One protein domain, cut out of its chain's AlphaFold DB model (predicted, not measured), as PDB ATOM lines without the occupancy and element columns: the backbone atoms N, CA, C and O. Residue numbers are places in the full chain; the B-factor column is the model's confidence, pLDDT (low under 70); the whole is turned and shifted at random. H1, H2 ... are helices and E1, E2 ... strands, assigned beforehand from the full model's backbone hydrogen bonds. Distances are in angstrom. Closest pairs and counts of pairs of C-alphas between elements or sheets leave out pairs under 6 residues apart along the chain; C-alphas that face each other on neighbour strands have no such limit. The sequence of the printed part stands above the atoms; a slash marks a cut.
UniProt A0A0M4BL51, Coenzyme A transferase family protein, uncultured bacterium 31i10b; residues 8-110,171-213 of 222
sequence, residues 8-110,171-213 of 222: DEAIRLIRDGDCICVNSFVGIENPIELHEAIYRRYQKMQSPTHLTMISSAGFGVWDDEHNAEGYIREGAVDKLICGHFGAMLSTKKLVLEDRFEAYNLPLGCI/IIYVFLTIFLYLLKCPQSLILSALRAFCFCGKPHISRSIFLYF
ATOM      1  N   ASP A   8      55.870  25.196  28.521       90.19
ATOM      2  CA  ASP A   8      56.442  25.134  29.870       90.19
ATOM      3  C   ASP A   8      57.740  25.953  30.021       90.19
ATOM      4  O   ASP A   8      58.027  26.448  31.110       90.19
ATOM      5  N   GLU A   9      58.536  26.122  28.963       89.81
ATOM      6  CA  GLU A   9      59.687  27.039  28.963       89.81
ATOM      7  C   GLU A   9      59.236  28.497  28.886       89.81
ATOM      8  O   GLU A   9      59.711  29.332  29.655       89.81
ATOM      9  N   ALA A  10      58.269  28.787  28.016       89.00
ATOM     10  CA  ALA A  10      57.703  30.116  27.840       89.00
ATOM     11  C   ALA A  10      57.130  30.666  29.154       89.00
ATOM     12  O   ALA A  10      57.536  31.725  29.640       89.00
ATOM     13  N   ILE A  11      56.243  29.909  29.801       92.56
ATOM     14  CA  ILE A  11      55.581  30.361  31.028       92.56
ATOM     15  C   ILE A  11      56.549  30.557  32.196       92.56
ATOM     16  O   ILE A  11      56.179  31.240  33.146       92.56
ATOM     17  N   ARG A  12      57.785  30.021  32.160       92.75
ATOM     18  CA  ARG A  12      58.803  30.254  33.209       92.75
ATOM     19  C   ARG A  12      59.296  31.691  33.248       92.75
ATOM     20  O   ARG A  12      59.758  32.123  34.300       92.75
ATOM     21  N   LEU A  13      59.207  32.428  32.141       92.44
ATOM     22  CA  LEU A  13      59.646  33.825  32.134       92.44
ATOM     23  C   LEU A  13      58.666  34.723  32.894       92.44
ATOM     24  O   LEU A  13      59.090  35.755  33.406       92.44
ATOM     25  N   ILE A  14      57.397  34.308  33.003       93.62
ATOM     26  CA  ILE A  14      56.346  35.033  33.723       93.62
ATOM     27  C   ILE A  14      56.666  35.043  35.218       93.62
ATOM     28  O   ILE A  14      56.901  33.989  35.828       93.62
ATOM     29  N   ARG A  15      56.678  36.244  35.793       93.75
ATOM     30  CA  ARG A  15      56.953  36.506  37.205       93.75
ATOM     31  C   ARG A  15      55.679  36.924  37.922       93.75
ATOM     32  O   ARG A  15      54.690  37.308  37.298       93.75
ATOM     33  N   ASP A  16      55.735  36.868  39.244       97.19
ATOM     34  CA  ASP A  16      54.655  37.373  40.082       97.19
ATOM     35  C   ASP A  16      54.465  38.877  39.838       97.19
ATOM     36  O   ASP A  16      55.437  39.618  39.657       97.19
ATOM     37  N   GLY A  17      53.215  39.337  39.807       96.38
ATOM     38  CA  GLY A  17      52.892  40.744  39.556       96.38
ATOM     39  C   GLY A  17      52.902  41.176  38.084       96.38
ATOM     40  O   GLY A  17      52.575  42.336  37.802       96.38
ATOM     41  N   ASP A  18      53.277  40.294  37.148       95.06
ATOM     42  CA  ASP A  18      53.335  40.626  35.724       95.06
ATOM     43  C   ASP A  18      51.933  40.806  35.106       95.06
ATOM     44  O   ASP A  18      50.925  40.252  35.552       95.06
ATOM     45  N   CYS A  19      51.878  41.606  34.038       94.44
ATOM     46  CA  CYS A  19      50.660  41.861  33.278       94.44
ATOM     47  C   CYS A  19      50.663  41.071  31.963       94.44
ATOM     48  O   CYS A  19      51.556  41.257  31.126       94.44
ATOM     49  N   ILE A  20      49.639  40.242  31.768       94.88
ATOM     50  CA  ILE A  20      49.455  39.388  30.593       94.88
ATOM     51  C   ILE A  20      48.265  39.902  29.784       94.88
ATOM     52  O   ILE A  20      47.147  39.998  30.291       94.88
ATOM     53  N   CYS A  21      48.500  40.206  28.513       94.19
ATOM     54  CA  CYS A  21      47.436  40.454  27.552       94.19
ATOM     55  C   CYS A  21      47.084  39.152  26.831       94.19
ATOM     56  O   CYS A  21      47.950  38.550  26.198       94.19
ATOM     57  N   VAL A  22      45.824  38.736  26.877       92.88
ATOM     58  CA  VAL A  22      45.322  37.570  26.146       92.88
ATOM     59  C   VAL A  22      44.626  38.049  24.886       92.88
ATOM     60  O   VAL A  22      43.688  38.840  24.944       92.88
ATOM     61  N   ASN A  23      45.096  37.579  23.736       86.94
ATOM     62  CA  ASN A  23      44.365  37.715  22.492       86.94
ATOM     63  C   ASN A  23      43.463  36.490  22.323       86.94
ATOM     64  O   ASN A  23      43.947  35.367  22.226       86.94
ATOM     65  N   SER A  24      42.155  36.721  22.333       87.06
ATOM     66  CA  SER A  24      41.157  35.725  21.955       87.06
ATOM     67  C   SER A  24      39.819  36.411  21.703       87.06
ATOM     68  O   SER A  24      39.601  37.550  22.128       87.06
ATOM     69  N   PHE A  25      38.908  35.693  21.058       86.94
ATOM     70  CA  PHE A  25      37.494  36.033  21.045       86.94
ATOM     71  C   PHE A  25      36.701  34.805  21.485       86.94
ATOM     72  O   PHE A  25      36.361  33.928  20.691       86.94
ATOM     73  N   VAL A  26      36.434  34.727  22.786       88.94
ATOM     74  CA  VAL A  26      35.867  33.548  23.446       88.94
ATOM     75  C   VAL A  26      36.806  32.346  23.240       88.94
ATOM     76  O   VAL A  26      37.974  32.401  23.636       88.94
ATOM     77  N   GLY A  27      36.346  31.274  22.596       82.38
ATOM     78  CA  GLY A  27      37.174  30.114  22.262       82.38
ATOM     79  C   GLY A  27      38.024  30.297  21.005       82.38
ATOM     80  O   GLY A  27      38.901  29.476  20.743       82.38
ATOM     81  N   ILE A  28      37.780  31.344  20.213       83.12
ATOM     82  CA  ILE A  28      38.500  31.581  18.960       83.12
ATOM     83  C   ILE A  28      39.889  32.129  19.283       83.12
ATOM     84  O   ILE A  28      40.019  33.090  20.041       83.12
ATOM     85  N   GLU A  29      40.910  31.501  18.692       81.62
ATOM     86  CA  GLU A  29      42.330  31.870  18.837       81.62
ATOM     87  C   GLU A  29      42.850  31.851  20.282       81.62
ATOM     88  O   GLU A  29      43.920  32.383  20.575       81.62
ATOM     89  N   ASN A  30      42.137  31.163  21.177       85.75
ATOM     90  CA  ASN A  30      42.546  31.031  22.563       85.75
ATOM     91  C   ASN A  30      43.868  30.236  22.664       85.75
ATOM     92  O   ASN A  30      43.955  29.137  22.108       85.75
ATOM     93  N   PRO A  31      44.904  30.761  23.339       87.50
ATOM     94  CA  PRO A  31      46.208  30.114  23.465       87.50
ATOM     95  C   PRO A  31      46.188  29.071  24.594       87.50
ATOM     96  O   PRO A  31      46.850  29.218  25.626       87.50
ATOM     97  N   ILE A  32      45.392  28.019  24.383       90.38
ATOM     98  CA  ILE A  32      45.050  26.977  25.366       90.38
ATOM     99  C   ILE A  32      46.306  26.408  26.031       90.38
ATOM    100  O   ILE A  32      46.399  26.347  27.252       90.38
ATOM    101  N   GLU A  33      47.316  26.063  25.241       90.62
ATOM    102  CA  GLU A  33      48.521  25.389  25.713       90.62
ATOM    103  C   GLU A  33      49.362  26.272  26.649       90.62
ATOM    104  O   GLU A  33      50.009  25.753  27.562       90.62
ATOM    105  N   LEU A  34      49.320  27.602  26.484       93.81
ATOM    106  CA  LEU A  34      49.947  28.538  27.423       93.81
ATOM    107  C   LEU A  34      49.145  28.653  28.723       93.81
ATOM    108  O   LEU A  34      49.740  28.708  29.800       93.81
ATOM    109  N   HIS A  35      47.812  28.663  28.646       95.19
ATOM    110  CA  HIS A  35      46.956  28.673  29.830       95.19
ATOM    111  C   HIS A  35      47.119  27.404  30.670       95.19
ATOM    112  O   HIS A  35      47.341  27.492  31.879       95.19
ATOM    113  N   GLU A  36      47.101  26.236  30.032       94.56
ATOM    114  CA  GLU A  36      47.340  24.964  30.708       94.56
ATOM    115  C   GLU A  36      48.750  24.899  31.311       94.56
ATOM    116  O   GLU A  36      48.924  24.385  32.414       94.56
ATOM    117  N   ALA A  37      49.767  25.433  30.624       95.56
ATOM    118  CA  ALA A  37      51.132  25.464  31.146       95.56
ATOM    119  C   ALA A  37      51.275  26.397  32.362       95.56
ATOM    120  O   ALA A  37      51.928  26.018  33.339       95.56
ATOM    121  N   ILE A  38      50.623  27.570  32.357       96.75
ATOM    122  CA  ILE A  38      50.510  28.416  33.559       96.75
ATOM    123  C   ILE A  38      49.860  27.621  34.686       96.75
ATOM    124  O   ILE A  38      50.406  27.585  35.788       96.75
ATOM    125  N   TYR A  39      48.728  26.968  34.419       97.56
ATOM    126  CA  TYR A  39      47.981  26.276  35.461       97.56
ATOM    127  C   TYR A  39      48.789  25.133  36.080       97.56
ATOM    128  O   TYR A  39      48.954  25.084  37.297       97.56
ATOM    129  N   ARG A  40      49.414  24.284  35.252       97.19
ATOM    130  CA  ARG A  40      50.313  23.217  35.721       97.19
ATOM    131  C   ARG A  40      51.458  23.755  36.576       97.19
ATOM    132  O   ARG A  40      51.848  23.106  37.548       97.19
ATOM    133  N   ARG A  41      52.040  24.906  36.213       97.00
ATOM    134  CA  ARG A  41      53.093  25.550  37.012       97.00
ATOM    135  C   ARG A  41      52.531  26.049  38.341       97.00
ATOM    136  O   ARG A  41      53.127  25.758  39.376       97.00
ATOM    137  N   TYR A  42      51.388  26.729  38.319       97.94
ATOM    138  CA  TYR A  42      50.738  27.259  39.514       97.94
ATOM    139  C   TYR A  42      50.384  26.149  40.508       97.94
ATOM    140  O   TYR A  42      50.759  26.228  41.672       97.94
ATOM    141  N   GLN A  43      49.804  25.040  40.051       97.56
ATOM    142  CA  GLN A  43      49.488  23.900  40.920       97.56
ATOM    143  C   GLN A  43      50.727  23.317  41.616       97.56
ATOM    144  O   GLN A  43      50.664  22.916  42.775       97.56
ATOM    145  N   LYS A  44      51.877  23.287  40.930       97.56
ATOM    146  CA  LYS A  44      53.129  22.735  41.478       97.56
ATOM    147  C   LYS A  44      53.891  23.709  42.370       97.56
ATOM    148  O   LYS A  44      54.588  23.273  43.280       97.56
ATOM    149  N   MET A  45      53.841  25.000  42.052       97.12
ATOM    150  CA  MET A  45      54.751  26.003  42.616       97.12
ATOM    151  C   MET A  45      54.045  27.127  43.370       97.12
ATOM    152  O   MET A  45      54.724  27.930  43.998       97.12
ATOM    153  N   GLN A  46      52.718  27.216  43.265       96.94
ATOM    154  CA  GLN A  46      51.909  28.354  43.714       96.94
ATOM    155  C   GLN A  46      52.443  29.694  43.164       96.94
ATOM    156  O   GLN A  46      52.451  30.717  43.838       96.94
ATOM    157  N   SER A  47      52.947  29.663  41.924       96.00
ATOM    158  CA  SER A  47      53.508  30.801  41.184       96.00
ATOM    159  C   SER A  47      53.366  30.535  39.674       96.00
ATOM    160  O   SER A  47      53.572  29.392  39.252       96.00
ATOM    161  N   PRO A  48      53.061  31.540  38.831       96.12
ATOM    162  CA  PRO A  48      52.992  32.962  39.167       96.12
ATOM    163  C   PRO A  48      51.743  33.373  39.960       96.12
ATOM    164  O   PRO A  48      50.678  32.804  39.751       96.12
ATOM    165  N   THR A  49      51.868  34.366  40.841       97.62
ATOM    166  CA  THR A  49      50.748  34.983  41.580       97.62
ATOM    167  C   THR A  49      50.693  36.503  41.359       97.62
ATOM    168  O   THR A  49      51.575  37.081  40.719       97.62
ATOM    169  N   HIS A  50      49.651  37.166  41.859       97.81
ATOM    170  CA  HIS A  50      49.428  38.608  41.724       97.81
ATOM    171  C   HIS A  50      49.359  39.099  40.270       97.81
ATOM    172  O   HIS A  50      49.712  40.239  39.953       97.81
ATOM    173  N   LEU A  51      48.934  38.232  39.349       98.19
ATOM    174  CA  LEU A  51      48.878  38.570  37.934       98.19
ATOM    175  C   LEU A  51      47.800  39.617  37.654       98.19
ATOM    176  O   LEU A  51      46.721  39.626  38.249       98.19
ATOM    177  N   THR A  52      48.081  40.475  36.673       98.12
ATOM    178  CA  THR A  52      47.055  41.278  36.002       98.12
ATOM    179  C   THR A  52      46.780  40.691  34.629       98.12
ATOM    180  O   THR A  52      47.694  40.531  33.822       98.12
ATOM    181  N   MET A  53      45.518  40.411  34.338       97.62
ATOM    182  CA  MET A  53      45.080  39.919  33.042       97.62
ATOM    183  C   MET A  53      44.285  40.974  32.285       97.62
ATOM    184  O   MET A  53      43.419  41.639  32.846       97.62
ATOM    185  N   ILE A  54      44.582  41.120  30.997       97.12
ATOM    186  CA  ILE A  54      43.913  42.059  30.097       97.12
ATOM    187  C   ILE A  54      43.452  41.306  28.855       97.12
ATOM    188  O   ILE A  54      44.239  40.597  28.239       97.12
ATOM    189  N   SER A  55      42.200  41.489  28.448       95.25
ATOM    190  CA  SER A  55      41.711  40.995  27.160       95.25
ATOM    191  C   SER A  55      40.612  41.902  26.626       95.25
ATOM    192  O   SER A  55      39.718  42.305  27.363       95.25
ATOM    193  N   SER A  56      40.642  42.236  25.337       92.50
ATOM    194  CA  SER A  56      39.594  43.077  24.745       92.50
ATOM    195  C   SER A  56      38.236  42.364  24.706       92.50
ATOM    196  O   SER A  56      37.208  43.005  24.909       92.50
ATOM    197  N   ALA A  57      38.226  41.043  24.524       90.81
ATOM    198  CA  ALA A  57      37.041  40.188  24.590       90.81
ATOM    199  C   ALA A  57      37.151  39.161  25.731       90.81
ATOM    200  O   ALA A  57      38.199  39.023  26.361       90.81
ATOM    201  N   GLY A  58      36.078  38.416  25.998       90.44
ATOM    202  CA  GLY A  58      36.155  37.260  26.897       90.44
ATOM    203  C   GLY A  58      37.044  36.162  26.318       90.44
ATOM    204  O   GLY A  58      37.098  36.015  25.104       90.44
ATOM    205  N   PHE A  59      37.701  35.385  27.178       93.00
ATOM    206  CA  PHE A  59      38.615  34.286  26.809       93.00
ATOM    207  C   PHE A  59      38.221  32.947  27.460       93.00
ATOM    208  O   PHE A  59      39.032  32.028  27.592       93.00
ATOM    209  N   GLY A  60      36.968  32.835  27.896       92.38
ATOM    210  CA  GLY A  60      36.384  31.582  28.374       92.38
ATOM    211  C   GLY A  60      35.689  30.812  27.254       92.38
ATOM    212  O   GLY A  60      35.544  31.312  26.137       92.38
ATOM    213  N   VAL A  61      35.247  29.596  27.564       93.69
ATOM    214  CA  VAL A  61      34.540  28.690  26.637       93.69
ATOM    215  C   VAL A  61      33.251  28.125  27.249       93.69
ATOM    216  O   VAL A  61      32.836  27.025  26.903       93.69
ATOM    217  N   TRP A  62      32.596  28.895  28.129       94.69
ATOM    218  CA  TRP A  62      31.398  28.487  28.886       94.69
ATOM    219  C   TRP A  62      31.593  27.188  29.670       94.69
ATOM    220  O   TRP A  62      30.708  26.338  29.732       94.69
ATOM    221  N   ASP A  63      32.765  27.063  30.271       92.44
ATOM    222  CA  ASP A  63      33.171  25.937  31.094       92.44
ATOM    223  C   ASP A  63      34.037  26.451  32.252       92.44
ATOM    224  O   ASP A  63      34.536  27.574  32.187       92.44
ATOM    225  N   ASP A  64      34.192  25.635  33.292       92.50
ATOM    226  CA  ASP A  64      34.944  25.950  34.504       92.50
ATOM    227  C   ASP A  64      36.361  25.346  34.513       92.50
ATOM    228  O   ASP A  64      37.164  25.721  35.358       92.50
ATOM    229  N   GLU A  65      36.720  24.427  33.615       90.38
ATOM    230  CA  GLU A  65      38.001  23.701  33.703       90.38
ATOM    231  C   GLU A  65      39.033  24.134  32.654       90.38
ATOM    232  O   GLU A  65      40.236  23.961  32.855       90.38
ATOM    233  N   HIS A  66      38.591  24.722  31.541       92.25
ATOM    234  CA  HIS A  66      39.470  25.069  30.423       92.25
ATOM    235  C   HIS A  66      39.991  26.515  30.447       92.25
ATOM    236  O   HIS A  66      39.483  27.410  31.125       92.25
ATOM    237  N   ASN A  67      41.011  26.756  29.617       92.25
ATOM    238  CA  ASN A  67      41.679  28.044  29.448       92.25
ATOM    239  C   ASN A  67      42.160  28.604  30.795       92.25
ATOM    240  O   ASN A  67      42.915  27.966  31.525       92.25
ATOM    241  N   ALA A  68      41.756  29.832  31.103       95.38
ATOM    242  CA  ALA A  68      42.234  30.572  32.250       95.38
ATOM    243  C   ALA A  68      41.529  30.244  33.571       95.38
ATOM    244  O   ALA A  68      41.984  30.696  34.619       95.38
ATOM    245  N   GLU A  69      40.429  29.488  33.529       96.81
ATOM    246  CA  GLU A  69      39.540  29.305  34.679       96.81
ATOM    247  C   GLU A  69      40.260  28.701  35.884       96.81
ATOM    248  O   GLU A  69      40.149  29.229  36.988       96.81
ATOM    249  N   GLY A  70      41.051  27.643  35.670       96.88
ATOM    250  CA  GLY A  70      41.726  26.915  36.744       96.88
ATOM    251  C   GLY A  70      42.634  27.802  37.600       96.88
ATOM    252  O   GLY A  70      42.434  27.922  38.807       96.88
ATOM    253  N   TYR A  71      43.604  28.485  36.984       97.56
ATOM    254  CA  TYR A  71      44.552  29.309  37.745       97.56
ATOM    255  C   TYR A  71      43.935  30.619  38.260       97.56
ATOM    256  O   TYR A  71      44.376  31.118  39.293       97.56
ATOM    257  N   ILE A  72      42.910  31.173  37.596       98.00
ATOM    258  CA  ILE A  72      42.151  32.308  38.150       98.00
ATOM    259  C   ILE A  72      41.434  31.865  39.425       98.00
ATOM    260  O   ILE A  72      41.545  32.525  40.460       98.00
ATOM    261  N   ARG A  73      40.739  30.725  39.375       97.25
ATOM    262  CA  ARG A  73      39.982  30.196  40.509       97.25
ATOM    263  C   ARG A  73      40.851  29.853  41.708       97.25
ATOM    264  O   ARG A  73      40.421  30.063  42.840       97.25
ATOM    265  N   GLU A  74      42.063  29.369  41.472       97.31
ATOM    266  CA  GLU A  74      43.019  29.070  42.540       97.31
ATOM    267  C   GLU A  74      43.812  30.298  43.038       97.31
ATOM    268  O   GLU A  74      44.647  30.164  43.934       97.31
ATOM    269  N   GLY A  75      43.542  31.501  42.517       97.44
ATOM    270  CA  GLY A  75      44.056  32.756  43.078       97.44
ATOM    271  C   GLY A  75      45.356  33.281  42.464       97.44
ATOM    272  O   GLY A  75      46.050  34.071  43.095       97.44
ATOM    273  N   ALA A  76      45.704  32.884  41.237       98.25
ATOM    274  CA  ALA A  76      46.887  33.421  40.558       98.25
ATOM    275  C   ALA A  76      46.711  34.880  40.079       98.25
ATOM    276  O   ALA A  76      47.700  35.546  39.757       98.25
ATOM    277  N   VAL A  77      45.466  35.363  39.977       98.44
ATOM    278  CA  VAL A  77      45.100  36.652  39.368       98.44
ATOM    279  C   VAL A  77      44.442  37.570  40.394       98.44
ATOM    280  O   VAL A  77      43.405  37.229  40.953       98.44
ATOM    281  N   ASP A  78      45.003  38.770  40.549       98.12
ATOM    282  CA  ASP A  78      44.472  39.814  41.436       98.12
ATOM    283  C   ASP A  78      43.629  40.849  40.684       98.12
ATOM    284  O   ASP A  78      42.823  41.557  41.286       98.12
ATOM    285  N   LYS A  79      43.836  40.975  39.366       98.44
ATOM    286  CA  LYS A  79      43.179  41.994  38.541       98.44
ATOM    287  C   LYS A  79      42.855  41.478  37.145       98.44
ATOM    288  O   LYS A  79      43.752  41.024  36.436       98.44
ATOM    289  N   LEU A  80      41.606  41.632  36.713       98.44
ATOM    290  CA  LEU A  80      41.141  41.301  35.366       98.44
ATOM    291  C   LEU A  80      40.477  42.509  34.701       98.44
ATOM    292  O   LEU A  80      39.487  43.041  35.193       98.44
ATOM    293  N   ILE A  81      40.988  42.909  33.541       98.31
ATOM    294  CA  ILE A  81      40.407  43.949  32.692       98.31
ATOM    295  C   ILE A  81      39.893  43.271  31.424       98.31
ATOM    296  O   ILE A  81      40.685  42.768  30.623       98.31
ATOM    297  N   CYS A  82      38.574  43.221  31.242       97.38
ATOM    298  CA  CYS A  82      37.974  42.478  30.139       97.38
ATOM    299  C   CYS A  82      36.730  43.163  29.577       97.38
ATOM    300  O   CYS A  82      35.936  43.704  30.334       97.38
ATOM    301  N   GLY A  83      36.525  43.111  28.259       94.12
ATOM    302  CA  GLY A  83      35.311  43.665  27.648       94.12
ATOM    303  C   GLY A  83      34.080  42.763  27.736       94.12
ATOM    304  O   GLY A  83      32.977  43.201  27.416       94.12
ATOM    305  N   HIS A  84      34.242  41.492  28.125       93.06
ATOM    306  CA  HIS A  84      33.117  40.571  28.251       93.06
ATOM    307  C   HIS A  84      33.415  39.377  29.168       93.06
ATOM    308  O   HIS A  84      34.288  38.565  28.876       93.06
ATOM    309  N   PHE A  85      32.609  39.193  30.217       94.75
ATOM    310  CA  PHE A  85      32.791  38.120  31.207       94.75
ATOM    311  C   PHE A  85      31.885  36.897  31.002       94.75
ATOM    312  O   PHE A  85      32.089  35.865  31.630       94.75
ATOM    313  N   GLY A  86      30.881  36.972  30.121       92.50
ATOM    314  CA  GLY A  86      29.799  35.979  30.064       92.50
ATOM    315  C   GLY A  86      30.224  34.540  29.740       92.50
ATOM    316  O   GLY A  86      29.518  33.615  30.132       92.50
ATOM    317  N   ALA A  87      31.363  34.354  29.070       92.94
ATOM    318  CA  ALA A  87      31.902  33.038  28.717       92.94
ATOM    319  C   ALA A  87      32.864  32.451  29.763       92.94
ATOM    320  O   ALA A  87      33.317  31.325  29.575       92.94
ATOM    321  N   MET A  88      33.196  33.203  30.819       95.75
ATOM    322  CA  MET A  88      34.106  32.770  31.878       95.75
ATOM    323  C   MET A  88      33.295  32.464  33.146       95.75
ATOM    324  O   MET A  88      32.982  33.372  33.918       95.75
ATOM    325  N   LEU A  89      32.831  31.223  33.300       95.25
ATOM    326  CA  LEU A  89      31.795  30.858  34.269       95.25
ATOM    327  C   LEU A  89      32.293  30.971  35.717       95.25
ATOM    328  O   LEU A  89      31.730  31.766  36.486       95.25
ATOM    329  N   SER A  90      33.363  30.257  36.075       96.56
ATOM    330  CA  SER A  90      33.926  30.290  37.429       96.56
ATOM    331  C   SER A  90      34.525  31.658  37.753       96.56
ATOM    332  O   SER A  90      34.256  32.226  38.811       96.56
ATOM    333  N   THR A  91      35.217  32.262  36.787       97.50
ATOM    334  CA  THR A  91      35.775  33.613  36.897       97.50
ATOM    335  C   THR A  91      34.691  34.645  37.204       97.50
ATOM    336  O   THR A  91      34.828  35.419  38.146       97.50
ATOM    337  N   LYS A  92      33.572  34.649  36.465       96.00
ATOM    338  CA  LYS A  92      32.457  35.578  36.711       96.00
ATOM    339  C   LYS A  92      31.876  35.409  38.113       96.00
ATOM    340  O   LYS A  92      31.545  36.404  38.748       96.00
ATOM    341  N   LYS A  93      31.750  34.172  38.606       97.12
ATOM    342  CA  LYS A  93      31.288  33.918  39.978       97.12
ATOM    343  C   LYS A  93      32.224  34.563  41.005       97.12
ATOM    344  O   LYS A  93      31.751  35.272  41.883       97.12
ATOM    345  N   LEU A  94      33.534  34.395  40.844       98.00
ATOM    346  CA  LEU A  94      34.543  34.984  41.732       98.00
ATOM    347  C   LEU A  94      34.531  36.519  41.703       98.00
ATOM    348  O   LEU A  94      34.720  37.152  42.740       98.00
ATOM    349  N   VAL A  95      34.259  37.119  40.539       97.81
ATOM    350  CA  VAL A  95      34.066  38.572  40.416       97.81
ATOM    351  C   VAL A  95      32.881  39.049  41.253       97.81
ATOM    352  O   VAL A  95      33.022  40.029  41.982       97.81
ATOM    353  N   LEU A  96      31.741  38.352  41.173       96.56
ATOM    354  CA  LEU A  96      30.534  38.665  41.950       96.56
ATOM    355  C   LEU A  96      30.719  38.442  43.459       96.56
ATOM    356  O   LEU A  96      29.997  39.029  44.258       96.56
ATOM    357  N   GLU A  97      31.674  37.597  43.839       97.94
ATOM    358  CA  GLU A  97      32.063  37.315  45.224       97.94
ATOM    359  C   GLU A  97      33.183  38.245  45.736       97.94
ATOM    360  O   GLU A  97      33.765  37.967  46.785       97.94
ATOM    361  N   ASP A  98      33.514  39.321  45.009       98.12
ATOM    362  CA  ASP A  98      34.566  40.288  45.369       98.12
ATOM    363  C   ASP A  98      35.936  39.626  45.648       98.12
ATOM    364  O   ASP A  98      36.690  40.055  46.521       98.12
ATOM    365  N   ARG A  99      36.273  38.542  44.934       98.06
ATOM    366  CA  ARG A  99      37.493  37.755  45.205       98.06
ATOM    367  C   ARG A  99      38.774  38.371  44.650       98.06
ATOM    368  O   ARG A  99      39.840  38.090  45.187       98.06
ATOM    369  N   PHE A 100      38.670  39.164  43.587       98.25
ATOM    370  CA  PHE A 100      39.769  39.907  42.965       98.25
ATOM    371  C   PHE A 100      39.209  41.110  42.178       98.25
ATOM    372  O   PHE A 100      37.999  41.188  41.934       98.25
ATOM    373  N   GLU A 101      40.056  42.067  41.797       98.44
ATOM    374  CA  GLU A 101      39.614  43.261  41.068       98.44
ATOM    375  C   GLU A 101      39.192  42.919  39.631       98.44
ATOM    376  O   GLU A 101      39.925  42.280  38.876       98.44
ATOM    377  N   ALA A 102      38.035  43.406  39.199       98.38
ATOM    378  CA  ALA A 102      37.513  43.201  37.862       98.38
ATOM    379  C   ALA A 102      36.962  44.497  37.267       98.38
ATOM    380  O   ALA A 102      36.125  45.182  37.855       98.38
ATOM    381  N   TYR A 103      37.396  44.788  36.045       98.50
ATOM    382  CA  TYR A 103      37.013  45.981  35.304       98.50
ATOM    383  C   TYR A 103      36.418  45.596  33.958       98.50
ATOM    384  O   TYR A 103      37.015  44.817  33.207       98.50
ATOM    385  N   ASN A 104      35.260  46.177  33.645       97.31
ATOM    386  CA  ASN A 104      34.604  46.010  32.358       97.31
ATOM    387  C   ASN A 104      34.733  47.290  31.536       97.31
ATOM    388  O   ASN A 104      34.108  48.305  31.837       97.31
ATOM    389  N   LEU A 105      35.559  47.235  30.494       97.44
ATOM    390  CA  LEU A 105      35.797  48.355  29.587       97.44
ATOM    391  C   LEU A 105      35.293  47.995  28.184       97.44
ATOM    392  O   LEU A 105      35.414  46.840  27.779       97.44
ATOM    393  N   PRO A 106      34.813  48.956  27.376       96.81
ATOM    394  CA  PRO A 106      34.410  48.669  26.006       96.81
ATOM    395  C   PRO A 106      35.537  47.988  25.214       96.81
ATOM    396  O   PRO A 106      36.648  48.517  25.136       96.81
ATOM    397  N   LEU A 107      35.236  46.853  24.575       95.12
ATOM    398  CA  LEU A 107      36.192  46.035  23.808       95.12
ATOM    399  C   LEU A 107      37.072  46.873  22.870       95.12
ATOM    400  O   LEU A 107      38.297  46.727  22.853       95.12
ATOM    401  N   GLY A 108      36.453  47.780  22.104       92.19
ATOM    402  CA  GLY A 108      37.164  48.662  21.176       92.19
ATOM    403  C   GLY A 108      38.114  49.636  21.881       92.19
ATOM    404  O   GLY A 108      39.208  49.890  21.385       92.19
ATOM    405  N   CYS A 109      37.743  50.120  23.068       97.06
ATOM    406  CA  CYS A 109      38.585  51.009  23.868       97.06
ATOM    407  C   CYS A 109      39.787  50.263  24.461       97.06
ATOM    408  O   CYS A 109      40.896  50.788  24.405       97.06
ATOM    409  N   ILE A 110      39.606  49.018  24.927       96.31
ATOM    410  CA  ILE A 110      40.725  48.153  25.343       96.31
ATOM    411  C   ILE A 110      41.677  47.935  24.162       96.31
ATOM    412  O   ILE A 110      42.875  48.171  24.286       96.31
ATOM    413  N   ILE A 171      51.780  46.183  29.676       85.19
ATOM    414  CA  ILE A 171      51.718  44.788  29.236       85.19
ATOM    415  C   ILE A 171      53.148  44.257  29.088       85.19
ATOM    416  O   ILE A 171      53.962  44.818  28.347       85.19
ATOM    417  N   ILE A 172      53.457  43.173  29.804       81.38
ATOM    418  CA  ILE A 172      54.777  42.529  29.769       81.38
ATOM    419  C   ILE A 172      54.776  41.368  28.775       81.38
ATOM    420  O   ILE A 172      55.715  41.250  27.980       81.38
ATOM    421  N   TYR A 173      53.700  40.577  28.782       85.62
ATOM    422  CA  TYR A 173      53.522  39.425  27.901       85.62
ATOM    423  C   TYR A 173      52.222  39.512  27.122       85.62
ATOM    424  O   TYR A 173      51.205  39.984  27.627       85.62
ATOM    425  N   VAL A 174      52.259  38.990  25.900       86.00
ATOM    426  CA  VAL A 174      51.075  38.793  25.067       86.00
ATOM    427  C   VAL A 174      50.956  37.311  24.766       86.00
ATOM    428  O   VAL A 174      51.918  36.696  24.302       86.00
ATOM    429  N   PHE A 175      49.784  36.755  25.044       88.12
ATOM    430  CA  PHE A 175      49.396  35.419  24.635       88.12
ATOM    431  C   PHE A 175      48.641  35.536  23.315       88.12
ATOM    432  O   PHE A 175      47.592  36.180  23.257       88.12
ATOM    433  N   LEU A 176      49.202  34.959  22.255       82.38
ATOM    434  CA  LEU A 176      48.676  35.081  20.900       82.38
ATOM    435  C   LEU A 176      48.776  33.741  20.168       82.38
ATOM    436  O   LEU A 176      49.848  33.134  20.112       82.38
ATOM    437  N   THR A 177      47.670  33.334  19.550       76.38
ATOM    438  CA  THR A 177      47.651  32.261  18.554       76.38
ATOM    439  C   THR A 177      47.758  32.886  17.170       76.38
ATOM    440  O   THR A 177      47.004  33.796  16.842       76.38
ATOM    441  N   ILE A 178      48.683  32.404  16.338       67.69
ATOM    442  CA  ILE A 178      48.765  32.815  14.932       67.69
ATOM    443  C   ILE A 178      48.501  31.599  14.056       67.69
ATOM    444  O   ILE A 178      49.269  30.634  14.064       67.69
ATOM    445  N   PHE A 179      47.451  31.666  13.237       57.41
ATOM    446  CA  PHE A 179      47.260  30.709  12.156       57.41
ATOM    447  C   PHE A 179      48.229  31.013  11.021       57.41
ATOM    448  O   PHE A 179      48.023  31.903  10.193       57.41
ATOM    449  N   LEU A 180      49.294  30.224  10.937       51.72
ATOM    450  CA  LEU A 180      50.084  30.154   9.722       51.72
ATOM    451  C   LEU A 180      49.302  29.343   8.682       51.72
ATOM    452  O   LEU A 180      49.586  28.171   8.459       51.72
ATOM    453  N   TYR A 181      48.412  29.991   7.927       43.88
ATOM    454  CA  TYR A 181      47.953  29.478   6.619       43.88
ATOM    455  C   TYR A 181      49.096  29.421   5.571       43.88
ATOM    456  O   TYR A 181      48.885  29.302   4.367       43.88
ATOM    457  N   LEU A 182      50.347  29.519   6.027       41.41
ATOM    458  CA  LEU A 182      51.501  30.026   5.303       41.41
ATOM    459  C   LEU A 182      52.591  28.968   5.113       41.41
ATOM    460  O   LEU A 182      53.748  29.326   4.937       41.41
ATOM    461  N   LEU A 183      52.246  27.682   5.007       43.03
ATOM    462  CA  LEU A 183      53.174  26.712   4.395       43.03
ATOM    463  C   LEU A 183      53.417  26.984   2.891       43.03
ATOM    464  O   LEU A 183      54.197  26.283   2.256       43.03
ATOM    465  N   LYS A 184      52.806  28.037   2.321       43.09
ATOM    466  CA  LYS A 184      53.174  28.618   1.017       43.09
ATOM    467  C   LYS A 184      53.679  30.062   1.073       43.09
ATOM    468  O   LYS A 184      53.963  30.626   0.020       43.09
ATOM    469  N   CYS A 185      53.780  30.687   2.247       44.09
ATOM    470  CA  CYS A 185      54.214  32.080   2.331       44.09
ATOM    471  C   CYS A 185      55.644  32.169   2.864       44.09
ATOM    472  O   CYS A 185      55.960  31.517   3.861       44.09
ATOM    473  N   PRO A 186      56.519  32.968   2.232       50.00
ATOM    474  CA  PRO A 186      57.892  33.126   2.685       50.00
ATOM    475  C   PRO A 186      57.957  33.562   4.155       50.00
ATOM    476  O   PRO A 186      57.188  34.422   4.587       50.00
ATOM    477  N   GLN A 187      58.929  33.037   4.908       50.72
ATOM    478  CA  GLN A 187      59.226  33.442   6.294       50.72
ATOM    479  C   GLN A 187      59.315  34.970   6.474       50.72
ATOM    480  O   GLN A 187      58.992  35.492   7.540       50.72
ATOM    481  N   SER A 188      59.700  35.705   5.427       47.75
ATOM    482  CA  SER A 188      59.738  37.169   5.413       47.75
ATOM    483  C   SER A 188      58.356  37.821   5.559       47.75
ATOM    484  O   SER A 188      58.252  38.862   6.206       47.75
ATOM    485  N   LEU A 189      57.284  37.218   5.034       45.88
ATOM    486  CA  LEU A 189      55.911  37.723   5.164       45.88
ATOM    487  C   LEU A 189      55.337  37.455   6.558       45.88
ATOM    488  O   LEU A 189      54.687  38.329   7.124       45.88
ATOM    489  N   ILE A 190      55.667  36.304   7.153       49.69
ATOM    490  CA  ILE A 190      55.358  35.993   8.558       49.69
ATOM    491  C   ILE A 190      56.030  37.022   9.473       49.69
ATOM    492  O   ILE A 190      55.382  37.621  10.323       49.69
ATOM    493  N   LEU A 191      57.315  37.304   9.243       46.12
ATOM    494  CA  LEU A 191      58.057  38.339   9.968       46.12
ATOM    495  C   LEU A 191      57.496  39.749   9.734       46.12
ATOM    496  O   LEU A 191      57.597  40.590  10.621       46.12
ATOM    497  N   SER A 192      56.895  40.016   8.575       42.00
ATOM    498  CA  SER A 192      56.274  41.309   8.262       42.00
ATOM    499  C   SER A 192      54.918  41.477   8.956       42.00
ATOM    500  O   SER A 192      54.658  42.538   9.517       42.00
ATOM    501  N   ALA A 193      54.101  40.421   9.018       43.03
ATOM    502  CA  ALA A 193      52.870  40.392   9.808       43.03
ATOM    503  C   ALA A 193      53.166  40.504  11.315       43.03
ATOM    504  O   ALA A 193      52.541  41.294  12.018       43.03
ATOM    505  N   LEU A 194      54.201  39.807  11.795       45.94
ATOM    506  CA  LEU A 194      54.711  39.955  13.159       45.94
ATOM    507  C   LEU A 194      55.219  41.379  13.422       45.94
ATOM    508  O   LEU A 194      54.919  41.941  14.467       45.94
ATOM    509  N   ARG A 195      55.926  42.014  12.477       39.03
ATOM    510  CA  ARG A 195      56.360  43.421  12.596       39.03
ATOM    511  C   ARG A 195      55.192  44.407  12.627       39.03
ATOM    512  O   ARG A 195      55.285  45.383  13.362       39.03
ATOM    513  N   ALA A 196      54.107  44.137  11.901       37.09
ATOM    514  CA  ALA A 196      52.896  44.960  11.938       37.09
ATOM    515  C   ALA A 196      52.196  44.928  13.313       37.09
ATOM    516  O   ALA A 196      51.561  45.911  13.686       37.09
ATOM    517  N   PHE A 197      52.357  43.845  14.085       41.56
ATOM    518  CA  PHE A 197      51.865  43.741  15.466       41.56
ATOM    519  C   PHE A 197      52.906  44.126  16.537       41.56
ATOM    520  O   PHE A 197      52.520  44.567  17.616       41.56
ATOM    521  N   CYS A 198      54.210  43.977  16.265       42.97
ATOM    522  CA  CYS A 198      55.265  44.026  17.291       42.97
ATOM    523  C   CYS A 198      56.177  45.265  17.256       42.97
ATOM    524  O   CYS A 198      56.982  45.425  18.169       42.97
ATOM    525  N   PHE A 199      56.107  46.141  16.248       36.78
ATOM    526  CA  PHE A 199      56.943  47.349  16.220       36.78
ATOM    527  C   PHE A 199      56.124  48.621  16.256       36.78
ATOM    528  O   PHE A 199      55.731  49.156  15.225       36.78
ATOM    529  N   CYS A 200      55.971  49.143  17.468       33.00
ATOM    530  CA  CYS A 200      55.526  50.506  17.676       33.00
ATOM    531  C   CYS A 200      56.200  51.178  18.908       33.00
ATOM    532  O   CYS A 200      55.647  52.059  19.536       33.00
ATOM    533  N   GLY A 201      57.473  50.874  19.194       33.53
ATOM    534  CA  GLY A 201      58.393  51.886  19.749       33.53
ATOM    535  C   GLY A 201      58.460  52.080  21.274       33.53
ATOM    536  O   GLY A 201      57.819  52.963  21.832       33.53
ATOM    537  N   LYS A 202      59.371  51.336  21.922       33.09
ATOM    538  CA  LYS A 202      60.389  51.761  22.923       33.09
ATOM    539  C   LYS A 202      61.073  50.503  23.502       33.09
ATOM    540  O   LYS A 202      60.426  49.462  23.569       33.09
ATOM    541  N   PRO A 203      62.327  50.573  23.996       36.25
ATOM    542  CA  PRO A 203      63.066  49.425  24.560       36.25
ATOM    543  C   PRO A 203      62.472  48.830  25.857       36.25
ATOM    544  O   PRO A 203      63.062  47.935  26.453       36.25
ATOM    545  N   HIS A 204      61.313  49.315  26.308       39.28
ATOM    546  CA  HIS A 204      60.644  48.892  27.541       39.28
ATOM    547  C   HIS A 204      59.287  48.206  27.302       39.28
ATOM    548  O   HIS A 204      58.618  47.844  28.267       39.28
ATOM    549  N   ILE A 205      58.855  48.051  26.047       39.41
ATOM    550  CA  ILE A 205      57.539  47.498  25.707       39.41
ATOM    551  C   ILE A 205      57.733  46.030  25.307       39.41
ATOM    552  O   ILE A 205      58.306  45.746  24.263       39.41
ATOM    553  N   SER A 206      57.254  45.131  26.175       38.22
ATOM    554  CA  SER A 206      57.343  43.664  26.118       38.22
ATOM    555  C   SER A 206      58.749  43.068  26.282       38.22
ATOM    556  O   SER A 206      59.627  43.222  25.437       38.22
ATOM    557  N   ARG A 207      58.966  42.338  27.389       34.78
ATOM    558  CA  ARG A 207      60.170  41.502  27.558       34.78
ATOM    559  C   ARG A 207      60.076  40.201  26.756       34.78
ATOM    560  O   ARG A 207      61.115  39.719  26.321       34.78
ATOM    561  N   SER A 208      58.863  39.693  26.512       41.44
ATOM    562  CA  SER A 208      58.628  38.505  25.682       41.44
ATOM    563  C   SER A 208      57.221  38.522  25.071       41.44
ATOM    564  O   SER A 208      56.236  38.765  25.767       41.44
ATOM    565  N   ILE A 209      57.113  38.205  23.782       46.88
ATOM    566  CA  ILE A 209      55.846  37.857  23.123       46.88
ATOM    567  C   ILE A 209      55.838  36.338  22.991       46.88
ATOM    568  O   ILE A 209      56.737  35.783  22.357       46.88
ATOM    569  N   PHE A 210      54.852  35.668  23.586       42.50
ATOM    570  CA  PHE A 210      54.727  34.220  23.472       42.50
ATOM    571  C   PHE A 210      53.832  33.883  22.294       42.50
ATOM    572  O   PHE A 210      52.618  34.077  22.327       42.50
ATOM    573  N   LEU A 211      54.471  33.401  21.236       46.09
ATOM    574  CA  LEU A 211      53.804  32.924  20.039       46.09
ATOM    575  C   LEU A 211      53.576  31.425  20.190       46.09
ATOM    576  O   LEU A 211      54.533  30.652  20.216       46.09
ATOM    577  N   TYR A 212      52.311  31.027  20.288       38.03
ATOM    578  CA  TYR A 212      51.935  29.623  20.247       38.03
ATOM    579  C   TYR A 212      51.512  29.229  18.823       38.03
ATOM    580  O   TYR A 212      50.679  29.890  18.197       38.03
ATOM    581  N   PHE A 213      52.101  28.149  18.304       40.56
ATOM    582  CA  PHE A 213      51.813  27.617  16.973       40.56
ATOM    583  C   PHE A 213      50.974  26.346  17.092       40.56
ATOM    584  O   PHE A 213      51.484  25.296  17.475       40.56
TER     585      PHE A 213
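Overview. This is residues 8 to 110 and 171 to 213 of the 222 residues of the protein "Coenzyme A transferase family protein" of uncultured bacterium 31i10b (UniProt A0A0M4BL51). A twisted sheet of six parallel strands forms a wall, and helices H1, H2, H3 and H4 follow one another along one side of it, H1 touching H2, H2 touching H3 and H3 touching H4, while each of the four only grazes the sheet. The strands E5 and E6 make one end of the sheet, and beyond them H6 lies well away from the other helices, with residues 183 to 189 standing free. The printed part has 146 residues with six named helices and six named strands, in the order H1 E1 H2 E2 H3 E3 H4 E4 H5 E5 H6 E6; the class is mixed, helices and strands. The sheet's order is E4 E3 E2 E1 E5 E6. The whole is compact, with a radius of gyration of the C-alphas of 15.4 A, yet elongated, spanning 49 by 32 by 30 A.

Along the chain. The strands are E4, residues 101 to 104; E3, residues 77 to 82, 13.0 A long; E2, residues 51 to 55, 13.2 A; E1, residues 19 to 22; E5, residues 173 to 177, 13.2 A; and E6, residues 208 to 212, which ends at C-alpha 212 (51.935, 29.623, 20.247). The helices are H1, residues 8 to 13, beginning at C-alpha 8 (56.442, 25.134, 29.870); H2, residues 32 to 45, 19.8 A; H3, residues 69 to 73; H4, residues 89 to 96, 11.0 A; H5, residues 107 to 110; and H6, residues 187 to 198, 15.8 A.

Arrangement. E4 and E6 are the edge strands. Among the backbone pairs within hydrogen-bond range across neighbour strands are N 80 and O 101 at 2.8 A for E3 and E4, N 53 and O 79 at 2.8 A for E2 and E3, N 20 and O 52 at 2.8 A for E1 and E2, N 175 and O 21 at 2.8 A for E5 and E1, and N 210 and O 174 at 3.2 A for E6 and E5. E1, H2, E2; E2, H3, E3; E3, H4, E4; and E5, H6, E6 are strand-helix-strand units, two parallel neighbour strands with a helix between, each with a right-handed crossover. H1 to H5 are on the sheet but only graze it; H6 is not on it. H1 touches H2, closest C-alphas Asp 8 and Ala 37 at 5.5 A, about perpendicular at 72 degrees, but only just. H2 touches H3 with residues 38 to 43 alone, closest C-alphas Tyr 39 and Tyr 71 at 5.1 A. H3 touches H4, closest C-alphas Glu 69 and Thr 91 at 6.1 A. H6 is apart from the other five helices. Every O i to N i+4 pair is within hydrogen-bond range in H2, H3, H4 and H6; H1 has 0 of 2, with 2 of 3 O i to N i+3 pairs, and H5 is too short for such a pair.

Size, cuts and confidence. The two C-alphas farthest apart, Glu 97 and Pro 186, are 49.9 A apart. Residues 111 to 170 are not printed; C-alphas 110 and 171 are 12.1 A apart across the cut. Of the links printed whole, E2 to H3 is long, 13 residues. Mean pLDDT of the printed part is 81.4, and residues 178 to 213 are under 70.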